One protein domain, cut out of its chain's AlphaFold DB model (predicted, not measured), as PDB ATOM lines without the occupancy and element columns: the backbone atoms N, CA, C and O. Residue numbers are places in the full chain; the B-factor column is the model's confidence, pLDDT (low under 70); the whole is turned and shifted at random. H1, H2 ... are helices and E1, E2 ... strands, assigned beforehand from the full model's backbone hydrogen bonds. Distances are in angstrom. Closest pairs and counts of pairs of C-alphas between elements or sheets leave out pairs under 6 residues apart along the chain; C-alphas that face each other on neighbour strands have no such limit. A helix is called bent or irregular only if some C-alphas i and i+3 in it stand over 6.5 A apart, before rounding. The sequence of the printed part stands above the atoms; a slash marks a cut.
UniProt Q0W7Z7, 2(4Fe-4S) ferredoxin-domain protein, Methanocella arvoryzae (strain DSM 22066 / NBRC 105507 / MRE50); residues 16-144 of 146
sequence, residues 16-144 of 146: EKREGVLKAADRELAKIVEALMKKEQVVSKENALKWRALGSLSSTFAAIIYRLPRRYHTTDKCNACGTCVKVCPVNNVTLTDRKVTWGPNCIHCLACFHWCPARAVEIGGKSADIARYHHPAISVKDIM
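This is residues 16 to 144 of the 146 residues of the protein "2(4Fe-4S) ferredoxin-domain protein" of Methanocella arvoryzae (strain DSM 22066 / NBRC 105507 / MRE50) (UniProt Q0W7Z7). Look for a small head built on the strand pairs E2-E3 and E1-E4, with the short helices H3 and H4 and much loop; from it H2 sticks out with residues 48 to 65, and H1 lies across a wide gap, giving an open frame. Residues 124 to 144, with no named element, leave the head towards H1. The printed part has 129 residues, with four named helices and four named strands in the order H1 H2 E1 H3 E2 E3 H4 E4; the class is mixed, helices and strands, with under half of the residues in named elements. Both two-stranded sheets are antiparallel, and the whole is loose, with a radius of gyration of the C-alphas of 19.0 A and spans of 56 by 35 by 29 A.

Begin at C-alpha 93, at (35.030, 189.889, 2.173), where E2, residues 93 to 96, sets out; E3 follows as residues 99 to 102. The other pair is E1, residues 72 to 74, and E4, residues 121 to 123, which ends at (22.024, 186.497, 5.491). H3 is residues 83 to 86 and H4 residues 111 to 114. Find C-alpha 16 at (16.484, 194.595, 29.081); from there H1 runs to residue 37, 33.6 A from first to last C-alpha. H2, residues 48 to 67, measures 27.4 A and has a kink of 53 degrees near residue 57. H1 is irregular, with C-alphas 16 and 19 7.0 A apart, and H2 only just irregular, with C-alphas 53 and 56 6.7 A apart.

E2 and E3 form an antiparallel hairpin at 155 degrees; look for N 94 and O 101 at 2.9 A, and N 99 and O 96 at 2.8 A. Between the two sheets, the closest C-alphas of E1 and E3 are those of Tyr 72 and Trp 102, 6.6 A apart. E1 and E4 are antiparallel at 145 degrees, with N 122 and O 73 2.9 A apart. The closest C-alphas of H3 and E2 are those of Val 85 and Val 93, 5.0 A apart. H3 and H4 touch, closest at the C-alphas of Cys 84 and Cys 112, 4.3 A. H4 comes closest to E4 at the C-alphas of Phe 113 and Val 121, 5.2 A. A tight link of 4 residues joins H2 to E1, while H1 and H2 are apart. O i to N i+4 pairs are within hydrogen-bond range for 17 of 18 in H1 and 13 of 16 in H2; H3 and H4 are too short for such a pair.

The two C-alphas farthest apart, those of Lys 38 and Asp 97, are 55.9 A apart. The printed part has no cut, and no link between named elements is long. The mean pLDDT of the printed part is 86.0; look for values under 70 at residues 43 to 63 and 65 to 69.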
ATOM      1  N   GLU A  16      16.749 194.374  27.659       90.69
ATOM      2  CA  GLU A  16      16.484 194.595  29.081       90.69
ATOM      3  C   GLU A  16      17.166 193.537  29.961       90.69
ATOM      4  O   GLU A  16      17.502 193.792  31.114       90.69
ATOM      5  N   LYS A  17      17.409 192.336  29.419       91.19
ATOM      6  CA  LYS A  17      18.040 191.227  30.147       91.19
ATOM      7  C   LYS A  17      19.561 191.198  30.004       91.19
ATOM      8  O   LYS A  17      20.224 190.504  30.776       91.19
ATOM      9  N   ARG A  18      20.135 191.922  29.036       90.62
ATOM     10  CA  ARG A  18      21.565 191.803  28.689       90.62
ATOM     11  C   ARG A  18      22.476 192.196  29.841       90.62
ATOM     12  O   ARG A  18      23.429 191.477  30.114       90.62
ATOM     13  N   GLU A  19      22.165 193.283  30.540       92.12
ATOM     14  CA  GLU A  19      22.969 193.746  31.676       92.12
ATOM     15  C   GLU A  19      23.012 192.702  32.801       92.12
ATOM     16  O   GLU A  19      24.080 192.401  33.332       92.12
ATOM     17  N   GLY A  20      21.869 192.088  33.121       93.31
ATOM     18  CA  GLY A  20      21.795 191.017  34.115       93.31
ATOM     19  C   GLY A  20      22.641 189.801  33.729       93.31
ATOM     20  O   GLY A  20      23.358 189.260  34.572       93.31
ATOM     21  N   VAL A  21      22.613 189.410  32.449       91.56
ATOM     22  CA  VAL A  21      23.440 188.314  31.915       91.56
ATOM     23  C   VAL A  21      24.933 188.643  31.998       91.56
ATOM     24  O   VAL A  21      25.718 187.769  32.360       91.56
ATOM     25  N   LEU A  22      25.334 189.880  31.695       92.88
ATOM     26  CA  LEU A  22      26.732 190.313  31.787       92.88
ATOM     27  C   LEU A  22      27.220 190.329  33.242       92.88
ATOM     28  O   LEU A  22      28.210 189.674  33.545       92.88
ATOM     29  N   LYS A  23      26.461 190.928  34.170       94.25
ATOM     30  CA  LYS A  23      26.801 190.920  35.607       94.25
ATOM     31  C   LYS A  23      26.907 189.507  36.180       94.25
ATOM     32  O   LYS A  23      27.741 189.241  37.042       94.25
ATOM     33  N   ALA A  24      26.037 188.595  35.746       92.56
ATOM     34  CA  ALA A  24      26.125 187.195  36.143       92.56
ATOM     35  C   ALA A  24      27.395 186.533  35.590       92.56
ATOM     36  O   ALA A  24      28.083 185.846  36.340       92.56
ATOM     37  N   ALA A  25      27.728 186.785  34.320       91.50
ATOM     38  CA  ALA A  25      28.946 186.277  33.702       91.50
ATOM     39  C   ALA A  25      30.213 186.792  34.405       91.50
ATOM     40  O   ALA A  25      31.102 185.991  34.662       91.50
ATOM     41  N   ASP A  26      30.266 188.070  34.790       93.31
ATOM     42  CA  ASP A  26      31.412 188.646  35.510       93.31
ATOM     43  C   ASP A  26      31.620 187.986  36.881       93.31
ATOM     44  O   ASP A  26      32.746 187.667  37.264       93.31
ATOM     45  N   ARG A  27      30.529 187.713  37.613       93.12
ATOM     46  CA  ARG A  27      30.595 186.993  38.897       93.12
ATOM     47  C   ARG A  27      31.102 185.564  38.740       93.12
ATOM     48  O   ARG A  27      31.898 185.113  39.557       93.12
ATOM     49  N   GLU A  28      30.637 184.844  37.722       90.50
ATOM     50  CA  GLU A  28      31.124 183.487  37.448       90.50
ATOM     51  C   GLU A  28      32.580 183.497  36.972       90.50
ATOM     52  O   GLU A  28      33.378 182.673  37.419       90.50
ATOM     53  N   LEU A  29      32.962 184.470  36.141       91.25
ATOM     54  CA  LEU A  29      34.337 184.646  35.690       91.25
ATOM     55  C   LEU A  29      35.285 184.879  36.872       91.25
ATOM     56  O   LEU A  29      36.341 184.256  36.921       91.25
ATOM     57  N   ALA A  30      34.893 185.697  37.855       92.75
ATOM     58  CA  ALA A  30      35.688 185.925  39.061       92.75
ATOM     59  C   ALA A  30      35.960 184.624  39.842       92.75
ATOM     60  O   ALA A  30      37.099 184.376  40.234       92.75
ATOM     61  N   LYS A  31      34.949 183.756  39.996       91.19
ATOM     62  CA  LYS A  31      35.109 182.439  40.647       91.19
ATOM     63  C   LYS A  31      36.058 181.528  39.869       91.19
ATOM     64  O   LYS A  31      36.892 180.853  40.466       91.19
ATOM     65  N   ILE A  32      35.931 181.504  38.539       90.50
ATOM     66  CA  ILE A  32      36.810 180.713  37.665       90.50
ATOM     67  C   ILE A  32      38.255 181.201  37.801       90.50
ATOM     68  O   ILE A  32      39.156 180.386  37.973       90.50
ATOM     69  N   VAL A  33      38.477 182.518  37.770       93.38
ATOM     70  CA  VAL A  33      39.810 183.115  37.936       93.38
ATOM     71  C   VAL A  33      40.403 182.758  39.298       93.38
ATOM     72  O   VAL A  33      41.547 182.318  39.357       93.38
ATOM     73  N   GLU A  34      39.636 182.883  40.383       93.50
ATOM     74  CA  GLU A  34      40.104 182.536  41.729       93.50
ATOM     75  C   GLU A  34      40.560 181.073  41.819       93.50
ATOM     76  O   GLU A  34      41.645 180.780  42.324       93.50
ATOM     77  N   ALA A  35      39.768 180.148  41.283       91.44
ATOM     78  CA  ALA A  35      40.114 178.736  41.313       91.44
ATOM     79  C   ALA A  35      41.313 178.393  40.415       91.44
ATOM     80  O   ALA A  35      42.159 177.592  40.812       91.44
ATOM     81  N   LEU A  36      41.446 179.037  39.248       91.56
ATOM     82  CA  LEU A  36      42.635 178.899  38.397       91.56
ATOM     83  C   LEU A  36      43.901 179.362  39.128       91.56
ATOM     84  O   LEU A  36      44.923 178.680  39.065       91.56
ATOM     85  N   MET A  37      43.824 180.469  39.874       94.75
ATOM     86  CA  MET A  37      44.938 180.962  40.694       94.75
ATOM     87  C   MET A  37      45.317 179.976  41.807       94.75
ATOM     88  O   MET A  37      46.500 179.805  42.096       94.75
ATOM     89  N   LYS A  38      44.334 179.276  42.388       95.50
ATOM     90  CA  LYS A  38      44.548 178.212  43.385       95.50
ATOM     91  C   LYS A  38      44.912 176.853  42.774       95.50
ATOM     92  O   LYS A  38      45.213 175.921  43.514       95.50
ATOM     93  N   LYS A  39      44.915 176.733  41.439       91.69
ATOM     94  CA  LYS A  39      45.057 175.465  40.694       91.69
ATOM     95  C   LYS A  39      44.018 174.411  41.099       91.69
ATOM     96  O   LYS A  39      44.272 173.211  41.022       91.69
ATOM     97  N   GLU A  40      42.843 174.860  41.520       90.88
ATOM     98  CA  GLU A  40      41.718 174.002  41.867       90.88
ATOM     99  C   GLU A  40      40.926 173.641  40.610       90.88
ATOM    100  O   GLU A  40      40.743 174.452  39.697       90.88
ATOM    101  N   GLN A  41      40.419 172.410  40.554       76.38
ATOM    102  CA  GLN A  41      39.502 172.032  39.487       76.38
ATOM    103  C   GLN A  41      38.104 172.581  39.771       76.38
ATOM    104  O   GLN A  41      37.399 172.096  40.654       76.38
ATOM    105  N   VAL A  42      37.664 173.544  38.962       70.50
ATOM    106  CA  VAL A  42      36.252 173.941  38.908       70.50
ATOM    107  C   VAL A  42      35.540 173.034  37.922       70.50
ATOM    108  O   VAL A  42      35.551 173.268  36.713       70.50
ATOM    109  N   VAL A  43      34.904 171.983  38.426       62.81
ATOM    110  CA  VAL A  43      33.965 171.205  37.616       62.81
ATOM    111  C   VAL A  43      32.653 171.981  37.578       62.81
ATOM    112  O   VAL A  43      31.948 172.074  38.586       62.81
ATOM    113  N   SER A  44      32.319 172.573  36.426       62.16
ATOM    114  CA  SER A  44      30.991 173.162  36.252       62.16
ATOM    115  C   SER A  44      29.942 172.052  36.388       62.16
ATOM    116  O   SER A  44      30.098 170.952  35.853       62.16
ATOM    117  N   LYS A  45      28.864 172.312  37.135       58.00
ATOM    118  CA  LYS A  45      27.751 171.366  37.325       58.00
ATOM    119  C   LYS A  45      26.846 171.281  36.086       58.00
ATOM    120  O   LYS A  45      25.625 171.220  36.216       58.00
ATOM    121  N   GLU A  46      27.404 171.287  34.880       59.28
ATOM    122  CA  GLU A  46      26.635 170.918  33.696       59.28
ATOM    123  C   GLU A  46      26.722 169.412  33.463       59.28
ATOM    124  O   GLU A  46      27.789 168.804  33.509       59.28
ATOM    125  N   ASN A  47      25.561 168.790  33.240       55.44
ATOM    126  CA  ASN A  47      25.412 167.344  33.113       55.44
ATOM    127  C   ASN A  47      26.235 166.796  31.933       55.44
ATOM    128  O   ASN A  47      25.731 166.693  30.813       55.44
ATOM    129  N   ALA A  48      27.470 166.368  32.203       60.59
ATOM    130  CA  ALA A  48      28.382 165.742  31.244       60.59
ATOM    131  C   ALA A  48      27.737 164.571  30.477       60.59
ATOM    132  O   ALA A  48      28.074 164.313  29.323       60.59
ATOM    133  N   LEU A  49      26.767 163.892  31.100       58.25
ATOM    134  CA  LEU A  49      25.982 162.819  30.491       58.25
ATOM    135  C   LEU A  49      24.991 163.326  29.427       58.25
ATOM    136  O   LEU A  49      24.894 162.727  28.359       58.25
ATOM    137  N   LYS A  50      24.302 164.452  29.678       60.44
ATOM    138  CA  LYS A  50      23.385 165.073  28.703       60.44
ATOM    139  C   LYS A  50      24.152 165.558  27.472       60.44
ATOM    140  O   LYS A  50      23.715 165.306  26.357       60.44
ATOM    141  N   TRP A  51      25.320 166.174  27.665       59.34
ATOM    142  CA  TRP A  51      26.165 166.637  26.560       59.34
ATOM    143  C   TRP A  51      26.809 165.489  25.769       59.34
ATOM    144  O   TRP A  51      26.866 165.563  24.543       59.34
ATOM    145  N   ARG A  52      27.216 164.391  26.430       59.28
ATOM    146  CA  ARG A  52      27.690 163.173  25.742       59.28
ATOM    147  C   ARG A  52      26.601 162.525  24.883       59.28
ATOM    148  O   ARG A  52      26.888 162.138  23.755       59.28
ATOM    149  N   ALA A  53      25.370 162.439  25.389       60.75
ATOM    150  CA  ALA A  53      24.244 161.856  24.658       60.75
ATOM    151  C   ALA A  53      23.779 162.733  23.479       60.75
ATOM    152  O   ALA A  53      23.458 162.212  22.416       60.75
ATOM    153  N   LEU A  54      23.785 164.062  23.636       59.69
ATOM    154  CA  LEU A  54      23.416 164.998  22.567       59.69
ATOM    155  C   LEU A  54      24.530 165.189  21.519       59.69
ATOM    156  O   LEU A  54      24.247 165.582  20.390       59.69
ATOM    157  N   GLY A  55      25.791 164.938  21.888       60.19
ATOM    158  CA  GLY A  55      26.984 165.251  21.093       60.19
ATOM    159  C   GLY A  55      27.107 164.496  19.765       60.19
ATOM    160  O   GLY A  55      27.531 165.066  18.759       60.19
ATOM    161  N   SER A  56      26.715 163.218  19.724       58.12
ATOM    162  CA  SER A  56      26.783 162.417  18.491       58.12
ATOM    163  C   SER A  56      25.770 162.900  17.448       58.12
ATOM    164  O   SER A  56      26.129 163.107  16.288       58.12
ATOM    165  N   LEU A  57      24.536 163.185  17.872       58.69
ATOM    166  CA  LEU A  57      23.476 163.721  17.016       58.69
ATOM    167  C   LEU A  57      23.753 165.176  16.596       58.69
ATOM    168  O   LEU A  57      23.487 165.565  15.455       58.69
ATOM    169  N   SER A  58      24.332 165.977  17.496       64.81
ATOM    170  CA  SER A  58      24.620 167.391  17.244       64.81
ATOM    171  C   SER A  58      25.753 167.598  16.243       64.81
ATOM    172  O   SER A  58      25.678 168.541  15.464       64.81
ATOM    173  N   SER A  59      26.760 166.719  16.195       62.06
ATOM    174  CA  SER A  59      27.881 166.839  15.249       62.06
ATOM    175  C   SER A  59      27.447 166.730  13.779       62.06
ATOM    176  O   SER A  59      27.842 167.553  12.952       62.06
ATOM    177  N   THR A  60      26.567 165.776  13.457       64.69
ATOM    178  CA  THR A  60      26.031 165.598  12.096       64.69
ATOM    179  C   THR A  60      25.087 166.742  11.727       64.69
ATOM    180  O   THR A  60      25.185 167.311  10.640       64.69
ATOM    181  N   PHE A  61      24.216 167.144  12.657       69.19
ATOM    182  CA  PHE A  61      23.322 168.287  12.472       69.19
ATOM    183  C   PHE A  61      24.094 169.605  12.283       69.19
ATOM    184  O   PHE A  61      23.783 170.395  11.391       69.19
ATOM    185  N   ALA A  62      25.158 169.814  13.061       67.06
ATOM    186  CA  ALA A  62      26.054 170.954  12.936       67.06
ATOM    187  C   ALA A  62      26.766 170.955  11.578       67.06
ATOM    188  O   ALA A  62      26.758 171.977  10.896       67.06
ATOM    189  N   ALA A  63      27.315 169.817  11.141       67.06
ATOM    190  CA  ALA A  63      27.963 169.704   9.835       67.06
ATOM    191  C   ALA A  63      27.013 170.073   8.683       67.06
ATOM    192  O   ALA A  63      27.429 170.739   7.739       67.06
ATOM    193  N   ILE A  64      25.733 169.702   8.774       70.56
ATOM    194  CA  ILE A  64      24.712 170.099   7.794       70.56
ATOM    195  C   ILE A  64      24.481 171.613   7.843       70.56
ATOM    196  O   ILE A  64      24.558 172.273   6.810       70.56
ATOM    197  N   ILE A  65      24.249 172.184   9.029       67.44
ATOM    198  CA  ILE A  65      23.986 173.623   9.181       67.44
ATOM    199  C   ILE A  65      25.155 174.480   8.681       67.44
ATOM    200  O   ILE A  65      24.915 175.477   7.998       67.44
ATOM    201  N   TYR A  66      26.395 174.089   8.985       64.56
ATOM    202  CA  TYR A  66      27.598 174.805   8.557       64.56
ATOM    203  C   TYR A  66      27.910 174.622   7.064       64.56
ATOM    204  O   TYR A  66      28.549 175.486   6.475       64.56
ATOM    205  N   ARG A  67      27.442 173.538   6.428       65.62
ATOM    206  CA  ARG A  67      27.584 173.318   4.976       65.62
ATOM    207  C   ARG A  67      26.494 173.984   4.140       65.62
ATOM    208  O   ARG A  67      26.635 174.055   2.922       65.62
ATOM    209  N   LEU A  68      25.407 174.465   4.750       67.50
ATOM    210  CA  LEU A  68      24.356 175.154   4.005       67.50
ATOM    211  C   LEU A  68      24.901 176.473   3.433       67.50
ATOM    212  O   LEU A  68      25.306 177.343   4.208       67.50
ATOM    213  N   PRO A  69      24.868 176.675   2.102       61.84
ATOM    214  CA  PRO A  69      25.374 177.892   1.488       61.84
ATOM    215  C   PRO A  69      24.538 179.083   1.959       61.84
ATOM    216  O   PRO A  69      23.378 179.257   1.577       61.84
ATOM    217  N   ARG A  70      25.121 179.920   2.819       70.12
ATOM    218  CA  ARG A  70      24.488 181.165   3.259       70.12
ATOM    219  C   ARG A  70      24.989 182.300   2.389       70.12
ATOM    220  O   ARG A  70      26.162 182.663   2.418       70.12
ATOM    221  N   ARG A  71      24.067 182.860   1.614       82.75
ATOM    222  CA  ARG A  71      24.329 184.014   0.759       82.75
ATOM    223  C   ARG A  71      24.251 185.271   1.614       82.75
ATOM    224  O   ARG A  71      23.160 185.733   1.953       82.75
ATOM    225  N   TYR A  72      25.420 185.761   2.010       90.94
ATOM    226  CA  TYR A  72      25.545 187.114   2.528       90.94
ATOM    227  C   TYR A  72      25.336 188.092   1.378       90.94
ATOM    228  O   TYR A  72      25.818 187.861   0.269       90.94
ATOM    229  N   HIS A  73      24.610 189.165   1.643       93.62
ATOM    230  CA  HIS A  73      24.413 190.239   0.684       93.62
ATOM    231  C   HIS A  73      24.238 191.570   1.412       93.62
ATOM    232  O   HIS A  73      24.016 191.616   2.626       93.62
ATOM    233  N   THR A  74      24.380 192.657   0.662       96.44
ATOM    234  CA  THR A  74      24.084 194.006   1.137       96.44
ATOM    235  C   THR A  74      22.710 194.455   0.670       96.44
ATOM    236  O   THR A  74      22.348 194.202  -0.476       96.44
ATOM    237  N   THR A  75      21.995 195.184   1.518       95.94
ATOM    238  CA  THR A  75      20.816 195.968   1.133       95.94
ATOM    239  C   THR A  75      21.218 197.353   0.621       95.94
ATOM    240  O   THR A  75      22.381 197.757   0.732       95.94
ATOM    241  N   ASP A  76      20.238 198.123   0.146       96.19
ATOM    242  CA  ASP A  76      20.411 199.502  -0.343       96.19
ATOM    243  C   ASP A  76      20.909 200.481   0.732       96.19
ATOM    244  O   ASP A  76      21.362 201.581   0.432       96.19
ATOM    245  N   LYS A  77      20.898 200.071   2.007       96.50
ATOM    246  CA  LYS A  77      21.493 200.835   3.115       96.50
ATOM    247  C   LYS A  77      23.024 200.847   3.063       96.50
ATOM    248  O   LYS A  77      23.661 201.561   3.835       96.50
ATOM    249  N   CYS A  78      23.646 200.024   2.217       97.94
ATOM    250  CA  CYS A  78      25.095 199.927   2.141       97.94
ATOM    251  C   CYS A  78      25.714 201.216   1.597       97.94
ATOM    252  O   CYS A  78      25.537 201.588   0.442       97.94
ATOM    253  N   ASN A  79      26.537 201.852   2.422       97.75
ATOM    254  CA  ASN A  79      27.295 203.044   2.057       97.75
ATOM    255  C   ASN A  79      28.746 202.741   1.641       97.75
ATOM    256  O   ASN A  79      29.555 203.658   1.563       97.75
ATOM    257  N   ALA A  80      29.088 201.469   1.398       97.75
ATOM    258  CA  ALA A  80      30.439 201.027   1.040       97.75
ATOM    259  C   ALA A  80      31.543 201.437   2.046       97.75
ATOM    260  O   ALA A  80      32.699 201.587   1.668       97.75
ATOM    261  N   CYS A  81      31.226 201.566   3.343       97.44
ATOM    262  CA  CYS A  81      32.212 201.957   4.370       97.44
ATOM    263  C   CYS A  81      33.357 200.948   4.597       97.44
ATOM    264  O   CYS A  81      34.353 201.274   5.239       97.44
ATOM    265  N   GLY A  82      33.210 199.706   4.129       97.00
ATOM    266  CA  GLY A  82      34.250 198.681   4.227       97.00
ATOM    267  C   GLY A  82      34.435 198.050   5.612       97.00
ATOM    268  O   GLY A  82      35.304 197.194   5.755       97.00
ATOM    269  N   THR A  83      33.619 198.376   6.625       97.69
ATOM    270  CA  THR A  83      33.734 197.762   7.967       97.69
ATOM    271  C   THR A  83      33.700 196.235   7.910       97.69
ATOM    272  O   THR A  83      34.507 195.581   8.561       97.69
ATOM    273  N   CYS A  84      32.831 195.651   7.076       97.12
ATOM    274  CA  CYS A  84      32.737 194.202   6.877       97.12
ATOM    275  C   CYS A  84      34.047 193.553   6.392       97.12
ATOM    276  O   CYS A  84      34.320 192.416   6.767       97.12
ATOM    277  N   VAL A  85      34.852 194.269   5.599       97.62
ATOM    278  CA  VAL A  85      36.169 193.819   5.121       97.62
ATOM    279  C   VAL A  85      37.183 193.831   6.260       97.62
ATOM    280  O   VAL A  85      37.969 192.896   6.392       97.62
ATOM    281  N   LYS A  86      37.150 194.875   7.097       97.69
ATOM    282  CA  LYS A  86      38.108 195.075   8.196       97.69
ATOM    283  C   LYS A  86      37.883 194.137   9.381       97.69
ATOM    284  O   LYS A  86      38.833 193.819  10.077       97.69
ATOM    285  N   VAL A  87      36.648 193.687   9.606       97.19
ATOM    286  CA  VAL A  87      36.301 192.780  10.720       97.19
ATOM    287  C   VAL A  87      36.264 191.299  10.319       97.19
ATOM    288  O   VAL A  87      35.881 190.458  11.127       97.19
ATOM    289  N   CYS A  88      36.572 190.950   9.064       96.38
ATOM    290  CA  CYS A  88      36.514 189.561   8.605       96.38
ATOM    291  C   CYS A  88      37.824 188.816   8.933       96.38
ATOM    292  O   CYS A  88      38.790 189.004   8.197       96.38
ATOM    293  N   PRO A  89      37.858 187.906   9.932       95.81
ATOM    294  CA  PRO A  89      39.090 187.245  10.400       95.81
ATOM    295  C   PRO A  89      39.793 186.390   9.339       95.81
ATOM    296  O   PRO A  89      40.974 186.093   9.459       95.81
ATOM    297  N   VAL A  90      39.065 185.987   8.297       95.12
ATOM    298  CA  VAL A  90      39.531 185.071   7.246       95.12
ATOM    299  C   VAL A  90      39.648 185.750   5.882       95.12
ATOM    300  O   VAL A  90      39.720 185.074   4.863       95.12
ATOM    301  N   ASN A  91      39.632 187.089   5.841       95.06
ATOM    302  CA  ASN A  91      39.784 187.874   4.608       95.06
ATOM    303  C   ASN A  91      38.820 187.474   3.474       95.06
ATOM    304  O   ASN A  91      39.126 187.624   2.297       95.06
ATOM    305  N   ASN A  92      37.631 186.989   3.829       94.75
ATOM    306  CA  ASN A  92      36.664 186.451   2.876       94.75
ATOM    307  C   ASN A  92      35.731 187.519   2.274       94.75
ATOM    308  O   ASN A  92      34.840 187.189   1.497       94.75
ATOM    309  N   VAL A  93      35.879 188.790   2.655       96.38
ATOM    310  CA  VAL A  93      35.030 189.889   2.173       96.38
ATOM    311  C   VAL A  93      35.883 190.883   1.405       96.38
ATOM    312  O   VAL A  93      36.912 191.334   1.907       96.38
ATOM    313  N   THR A  94      35.429 191.251   0.213       96.94
ATOM    314  CA  THR A  94      36.068 192.243  -0.655       96.94
ATOM    315  C   THR A  94      35.113 193.400  -0.932       96.94
ATOM    316  O   THR A  94      33.892 193.244  -0.879       96.94
ATOM    317  N   LEU A  95      35.682 194.577  -1.192       97.38
ATOM    318  CA  LEU A  95      34.963 195.781  -1.589       97.38
ATOM    319  C   LEU A  95      35.639 196.343  -2.842       97.38
ATOM    320  O   LEU A  95      36.749 196.862  -2.750       97.38
ATOM    321  N   THR A  96      34.959 196.245  -3.982       97.00
ATOM    322  CA  THR A  96      35.430 196.735  -5.287       97.00
ATOM    323  C   THR A  96      34.304 197.533  -5.927       97.00
ATOM    324  O   THR A  96      33.156 197.099  -5.871       97.00
ATOM    325  N   ASP A  97      34.593 198.715  -6.473       94.50
ATOM    326  CA  ASP A  97      33.596 199.585  -7.124       94.50
ATOM    327  C   ASP A  97      32.331 199.805  -6.278       94.50
ATOM    328  O   ASP A  97      31.200 199.710  -6.747       94.50
ATOM    329  N   ARG A  98      32.526 200.054  -4.974       95.19
ATOM    330  CA  ARG A  98      31.461 200.215  -3.962       95.19
ATOM    331  C   ARG A  98      30.572 198.982  -3.735       95.19
ATOM    332  O   ARG A  98      29.644 199.050  -2.928       95.19
ATOM    333  N   LYS A  99      30.871 197.844  -4.363       96.06
ATOM    334  CA  LYS A  99      30.159 196.575  -4.200       96.06
ATOM    335  C   LYS A  99      30.900 195.654  -3.235       96.06
ATOM    336  O   LYS A  99      32.081 195.364  -3.412       96.06
ATOM    337  N   VAL A 100      30.189 195.177  -2.214       97.50
ATOM    338  CA  VAL A 100      30.710 194.191  -1.257       97.50
ATOM    339  C   VAL A 100      30.421 192.784  -1.770       97.50
ATOM    340  O   VAL A 100      29.281 192.479  -2.124       97.50
ATOM    341  N   THR A 101      31.425 191.907  -1.769       96.00
ATOM    342  CA  THR A 101      31.255 190.489  -2.118       96.00
ATOM    343  C   THR A 101      31.884 189.569  -1.076       96.00
ATOM    344  O   THR A 101      32.909 189.899  -0.484       96.00
ATOM    345  N   TRP A 102      31.256 188.413  -0.851       95.25
ATOM    346  CA  TRP A 102      31.718 187.379   0.078       95.25
ATOM    347  C   TRP A 102      32.193 186.160  -0.711       95.25
ATOM    348  O   TRP A 102      31.447 185.629  -1.532       95.25
ATOM    349  N   GLY A 103      33.421 185.721  -0.449       93.38
ATOM    350  CA  GLY A 103      34.007 184.516  -1.028       93.38
ATOM    351  C   GLY A 103      33.513 183.216  -0.372       93.38
ATOM    352  O   GLY A 103      32.659 183.241   0.524       93.38
ATOM    353  N   PRO A 104      34.069 182.064  -0.785       90.56
ATOM    354  CA  PRO A 104      33.657 180.747  -0.298       90.56
ATOM    355  C   PRO A 104      34.216 180.382   1.090       90.56
ATOM    356  O   PRO A 104      33.694 179.479   1.734       90.56
ATOM    357  N   ASN A 105      35.233 181.088   1.591       90.25
ATOM    358  CA  ASN A 105      35.956 180.762   2.828       90.25
ATOM    359  C   ASN A 105      35.296 181.363   4.086       90.25
ATOM    360  O   ASN A 105      35.972 181.738   5.043       90.25
ATOM    361  N   CYS A 106      33.972 181.535   4.088       89.50
ATOM    362  CA  CYS A 106      33.265 182.126   5.221       89.50
ATOM    363  C   CYS A 106      33.204 181.142   6.396       89.50
ATOM    364  O   CYS A 106      32.655 180.055   6.263       89.50
ATOM    365  N   ILE A 107      33.681 181.551   7.574       88.88
ATOM    366  CA  ILE A 107      33.619 180.733   8.804       88.88
ATOM    367  C   ILE A 107      32.390 181.018   9.680       88.88
ATOM    368  O   ILE A 107      32.334 180.598  10.829       88.88
ATOM    369  N   HIS A 108      31.420 181.785   9.176       86.31
ATOM    370  CA  HIS A 108      30.173 182.098   9.888       86.31
ATOM    371  C   HIS A 108      30.352 182.773  11.267       86.31
ATOM    372  O   HIS A 108      29.513 182.614  12.145       86.31
ATOM    373  N   CYS A 109      31.385 183.605  11.444       89.56
ATOM    374  CA  CYS A 109      31.607 184.356  12.692       89.56
ATOM    375  C   CYS A 109      30.611 185.509  12.929       89.56
ATOM    376  O   CYS A 109      30.591 186.097  14.006       89.56
ATOM    377  N   LEU A 110      29.819 185.876  11.912       90.62
ATOM    378  CA  LEU A 110      28.803 186.941  11.938       90.62
ATOM    379  C   LEU A 110      29.318 188.361  12.248       90.62
ATOM    380  O   LEU A 110      28.516 189.292  12.324       90.62
ATOM    381  N   ALA A 111      30.633 188.585  12.335       93.69
ATOM    382  CA  ALA A 111      31.194 189.905  12.637       93.69
ATOM    383  C   ALA A 111      30.702 190.987  11.655       93.69
ATOM    384  O   ALA A 111      30.190 192.022  12.075       93.69
ATOM    385  N   CYS A 112      30.748 190.718  10.344       94.62
ATOM    386  CA  CYS A 112      30.262 191.652   9.320       94.62
ATOM    387  C   CYS A 112      28.767 192.000   9.454       94.62
ATOM    388  O   CYS A 112      28.366 193.109   9.108       94.62
ATOM    389  N   PHE A 113      27.954 191.078   9.973       93.56
ATOM    390  CA  PHE A 113      26.523 191.264  10.192       93.56
ATOM    391  C   PHE A 113      26.248 192.139  11.421       93.56
ATOM    392  O   PHE A 113      25.402 193.032  11.358       93.56
ATOM    393  N   HIS A 114      26.965 191.912  12.524       92.62
ATOM    394  CA  HIS A 114      26.768 192.652  13.776       92.62
ATOM    395  C   HIS A 114      27.391 194.045  13.772       92.62
ATOM    396  O   HIS A 114      26.808 194.964  14.339       92.62
ATOM    397  N   TRP A 115      28.532 194.204  13.105       95.38
ATOM    398  CA  TRP A 115      29.324 195.434  13.135       95.38
ATOM    399  C   TRP A 115      29.108 196.351  11.935       95.38
ATOM    400  O   TRP A 115      29.762 197.384  11.832       95.38
ATOM    401  N   CYS A 116      28.204 196.009  11.011       95.88
ATOM    402  CA  CYS A 116      27.849 196.922   9.930       95.88
ATOM    403  C   CYS A 116      27.128 198.157  10.510       95.88
ATOM    404  O   CYS A 116      25.994 198.014  10.976       95.88
ATOM    405  N   PRO A 117      27.717 199.367  10.435       95.81
ATOM    406  CA  PRO A 117      27.121 200.558  11.045       95.81
ATOM    407  C   PRO A 117      25.794 200.943  10.379       95.81
ATOM    408  O   PRO A 117      24.861 201.373  11.045       95.81
ATOM    409  N   ALA A 118      25.675 200.709   9.069       96.44
ATOM    410  CA  ALA A 118      24.446 200.944   8.315       96.44
ATOM    411  C   ALA A 118      23.423 199.797   8.429       96.44
ATOM    412  O   ALA A 118      22.359 199.857   7.813       96.44
ATOM    413  N   ARG A 119      23.746 198.724   9.170       95.06
ATOM    414  CA  ARG A 119      22.934 197.496   9.266       95.06
ATOM    415  C   ARG A 119      22.540 196.928   7.893       95.06
ATOM    416  O   ARG A 119      21.450 196.395   7.725       95.06
ATOM    417  N   ALA A 120      23.431 197.061   6.914       96.31
ATOM    418  CA  ALA A 120      23.163 196.714   5.524       96.31
ATOM    419  C   ALA A 120      23.465 195.247   5.184       96.31
ATOM    420  O   ALA A 120      23.072 194.788   4.124       96.31
ATOM    421  N   VAL A 121      24.185 194.516   6.042       94.81
ATOM    422  CA  VAL A 121      24.555 193.115   5.791       94.81
ATOM    423  C   VAL A 121      23.441 192.178   6.253       94.81
ATOM    424  O   VAL A 121      23.068 192.177   7.434       94.81
ATOM    425  N   GLU A 122      22.975 191.340   5.333       92.12
ATOM    426  CA  GLU A 122      21.936 190.336   5.542       92.12
ATOM    427  C   GLU A 122      22.380 188.935   5.106       92.12
ATOM    428  O   GLU A 122      23.310 188.762   4.317       92.12
ATOM    429  N   ILE A 123      21.718 187.918   5.659       88.25
ATOM    430  CA  ILE A 123      22.024 186.497   5.491       88.25
ATOM    431  C   ILE A 123      20.757 185.778   5.025       88.25
ATOM    432  O   ILE A 123      19.806 185.609   5.792       88.25
ATOM    433  N   GLY A 124      20.745 185.305   3.777       83.31
ATOM    434  CA  GLY A 124      19.537 184.706   3.199       83.31
ATOM    435  C   GLY A 124      18.382 185.713   3.147       83.31
ATOM    436  O   GLY A 124      18.602 186.837   2.732       83.31
ATOM    437  N   GLY A 125      17.171 185.329   3.568       79.50
ATOM    438  CA  GLY A 125      15.977 186.197   3.518       79.50
ATOM    439  C   GLY A 125      15.226 186.357   4.844       79.50
ATOM    440  O   GLY A 125      14.042 186.663   4.831       79.50
ATOM    441  N   LYS A 126      15.858 186.067   5.990       77.94
ATOM    442  CA  LYS A 126      15.195 186.067   7.318       77.94
ATOM    443  C   LYS A 126      15.992 186.803   8.399       77.94
ATOM    444  O   LYS A 126      15.909 186.460   9.574       77.94
ATOM    445  N   SER A 127      16.840 187.754   8.006       85.19
ATOM    446  CA  SER A 127      17.805 188.382   8.923       85.19
ATOM    447  C   SER A 127      17.610 189.885   9.149       85.19
ATOM    448  O   SER A 127      18.318 190.471   9.971       85.19
ATOM    449  N   ALA A 128      16.651 190.496   8.450       86.00
ATOM    450  CA  ALA A 128      16.343 191.920   8.553       86.00
ATOM    451  C   ALA A 128      15.930 192.315   9.985       86.00
ATOM    452  O   ALA A 128      16.517 193.230  10.569       86.00
ATOM    453  N   ASP A 129      15.020 191.544  10.589       85.88
ATOM    454  CA  ASP A 129      14.441 191.820  11.919       85.88
ATOM    455  C   ASP A 129      15.306 191.337  13.086       85.88
ATOM    456  O   ASP A 129      14.994 191.530  14.261       85.88
ATOM    457  N   ILE A 130      16.432 190.703  12.776       85.19
ATOM    458  CA  ILE A 130      17.346 190.208  13.788       85.19
ATOM    459  C   ILE A 130      18.131 191.386  14.382       85.19
ATOM    460  O   ILE A 130      18.856 192.123  13.692       85.19
ATOM    461  N   ALA A 131      18.022 191.539  15.702       86.00
ATOM    462  CA  ALA A 131      18.770 192.534  16.455       86.00
ATOM    463  C   ALA A 131      20.286 192.298  16.340       86.00
ATOM    464  O   ALA A 131      20.777 191.169  16.359       86.00
ATOM    465  N   ARG A 132      21.047 193.392  16.218       87.75
ATOM    466  CA  ARG A 132      22.512 193.347  16.188       87.75
ATOM    467  C   ARG A 132      23.023 193.560  17.603       87.75
ATOM    468  O   ARG A 132      22.542 194.454  18.298       87.75
ATOM    469  N   TYR A 133      23.958 192.720  18.019       88.00
ATOM    470  CA  TYR A 133      24.578 192.795  19.325       88.00
ATOM    471  C   TYR A 133      26.094 192.809  19.170       88.00
ATOM    472  O   TYR A 133      26.662 192.026  18.412       88.00
ATOM    473  N   HIS A 134      26.723 193.692  19.929       89.06
ATOM    474  CA  HIS A 134      28.127 193.633  20.283       89.06
ATOM    475  C   HIS A 134      28.239 193.911  21.781       89.06
ATOM    476  O   HIS A 134      27.355 194.532  22.378       89.06
ATOM    477  N   HIS A 135      29.311 193.424  22.395       91.44
ATOM    478  CA  HIS A 135      29.549 193.670  23.809       91.44
ATOM    479  C   HIS A 135      29.764 195.178  24.062       91.44
ATOM    480  O   HIS A 135      30.499 195.796  23.291       91.44
ATOM    481  N   PRO A 136      29.177 195.786  25.115       91.62
ATOM    482  CA  PRO A 136      29.288 197.230  25.362       91.62
ATOM    483  C   PRO A 136      30.720 197.730  25.590       91.62
ATOM    484  O   PRO A 136      31.054 198.839  25.195       91.62
ATOM    485  N   ALA A 137      31.568 196.904  26.207       93.38
ATOM    486  CA  ALA A 137      32.973 197.238  26.457       93.38
ATOM    487  C   ALA A 137      33.893 197.038  25.239       93.38
ATOM    488  O   ALA A 137      35.089 197.276  25.345       93.38
ATOM    489  N   ILE A 138      33.360 196.553  24.115       94.06
ATOM    490  CA  ILE A 138      34.129 196.286  22.901       94.06
ATOM    491  C   ILE A 138      33.676 197.268  21.831       94.06
ATOM    492  O   ILE A 138      32.483 197.454  21.591       94.06
ATOM    493  N   SER A 139      34.644 197.884  21.171       94.94
ATOM    494  CA  SER A 139      34.462 198.745  20.016       94.94
ATOM    495  C   SER A 139      34.807 198.000  18.729       94.94
ATOM    496  O   SER A 139      35.457 196.955  18.727       94.94
ATOM    497  N   VAL A 140      34.411 198.567  17.588       94.06
ATOM    498  CA  VAL A 140      34.765 197.980  16.291       94.06
ATOM    499  C   VAL A 140      36.283 197.960  16.075       94.06
ATOM    500  O   VAL A 140      36.787 197.064  15.412       94.06
ATOM    501  N   LYS A 141      37.020 198.916  16.659       94.81
ATOM    502  CA  LYS A 141      38.480 199.005  16.520       94.81
ATOM    503  C   LYS A 141      39.187 197.820  17.174       94.81
ATOM    504  O   LYS A 141      40.195 197.377  16.646       94.81
ATOM    505  N   ASP A 142      38.618 197.271  18.246       95.25
ATOM    506  CA  ASP A 142      39.199 196.143  18.989       95.25
ATOM    507  C   ASP A 142      39.160 194.825  18.202       95.25
ATOM    508  O   ASP A 142      39.850 193.871  18.546       95.25
ATOM    509  N   ILE A 143      38.340 194.759  17.148       93.69
ATOM    510  CA  ILE A 143      38.163 193.558  16.321       93.69
ATOM    511  C   ILE A 143      38.568 193.759  14.859       93.69
ATOM    512  O   ILE A 143      38.501 192.816  14.065       93.69
ATOM    513  N   MET A 144      38.907 194.989  14.463       94.38
ATOM    514  CA  MET A 144      39.427 195.249  13.128       94.38
ATOM    515  C   MET A 144      40.818 194.633  13.023       94.38
ATOM    516  O   MET A 144      41.673 194.858  13.870       94.38
TER     517      MET A 144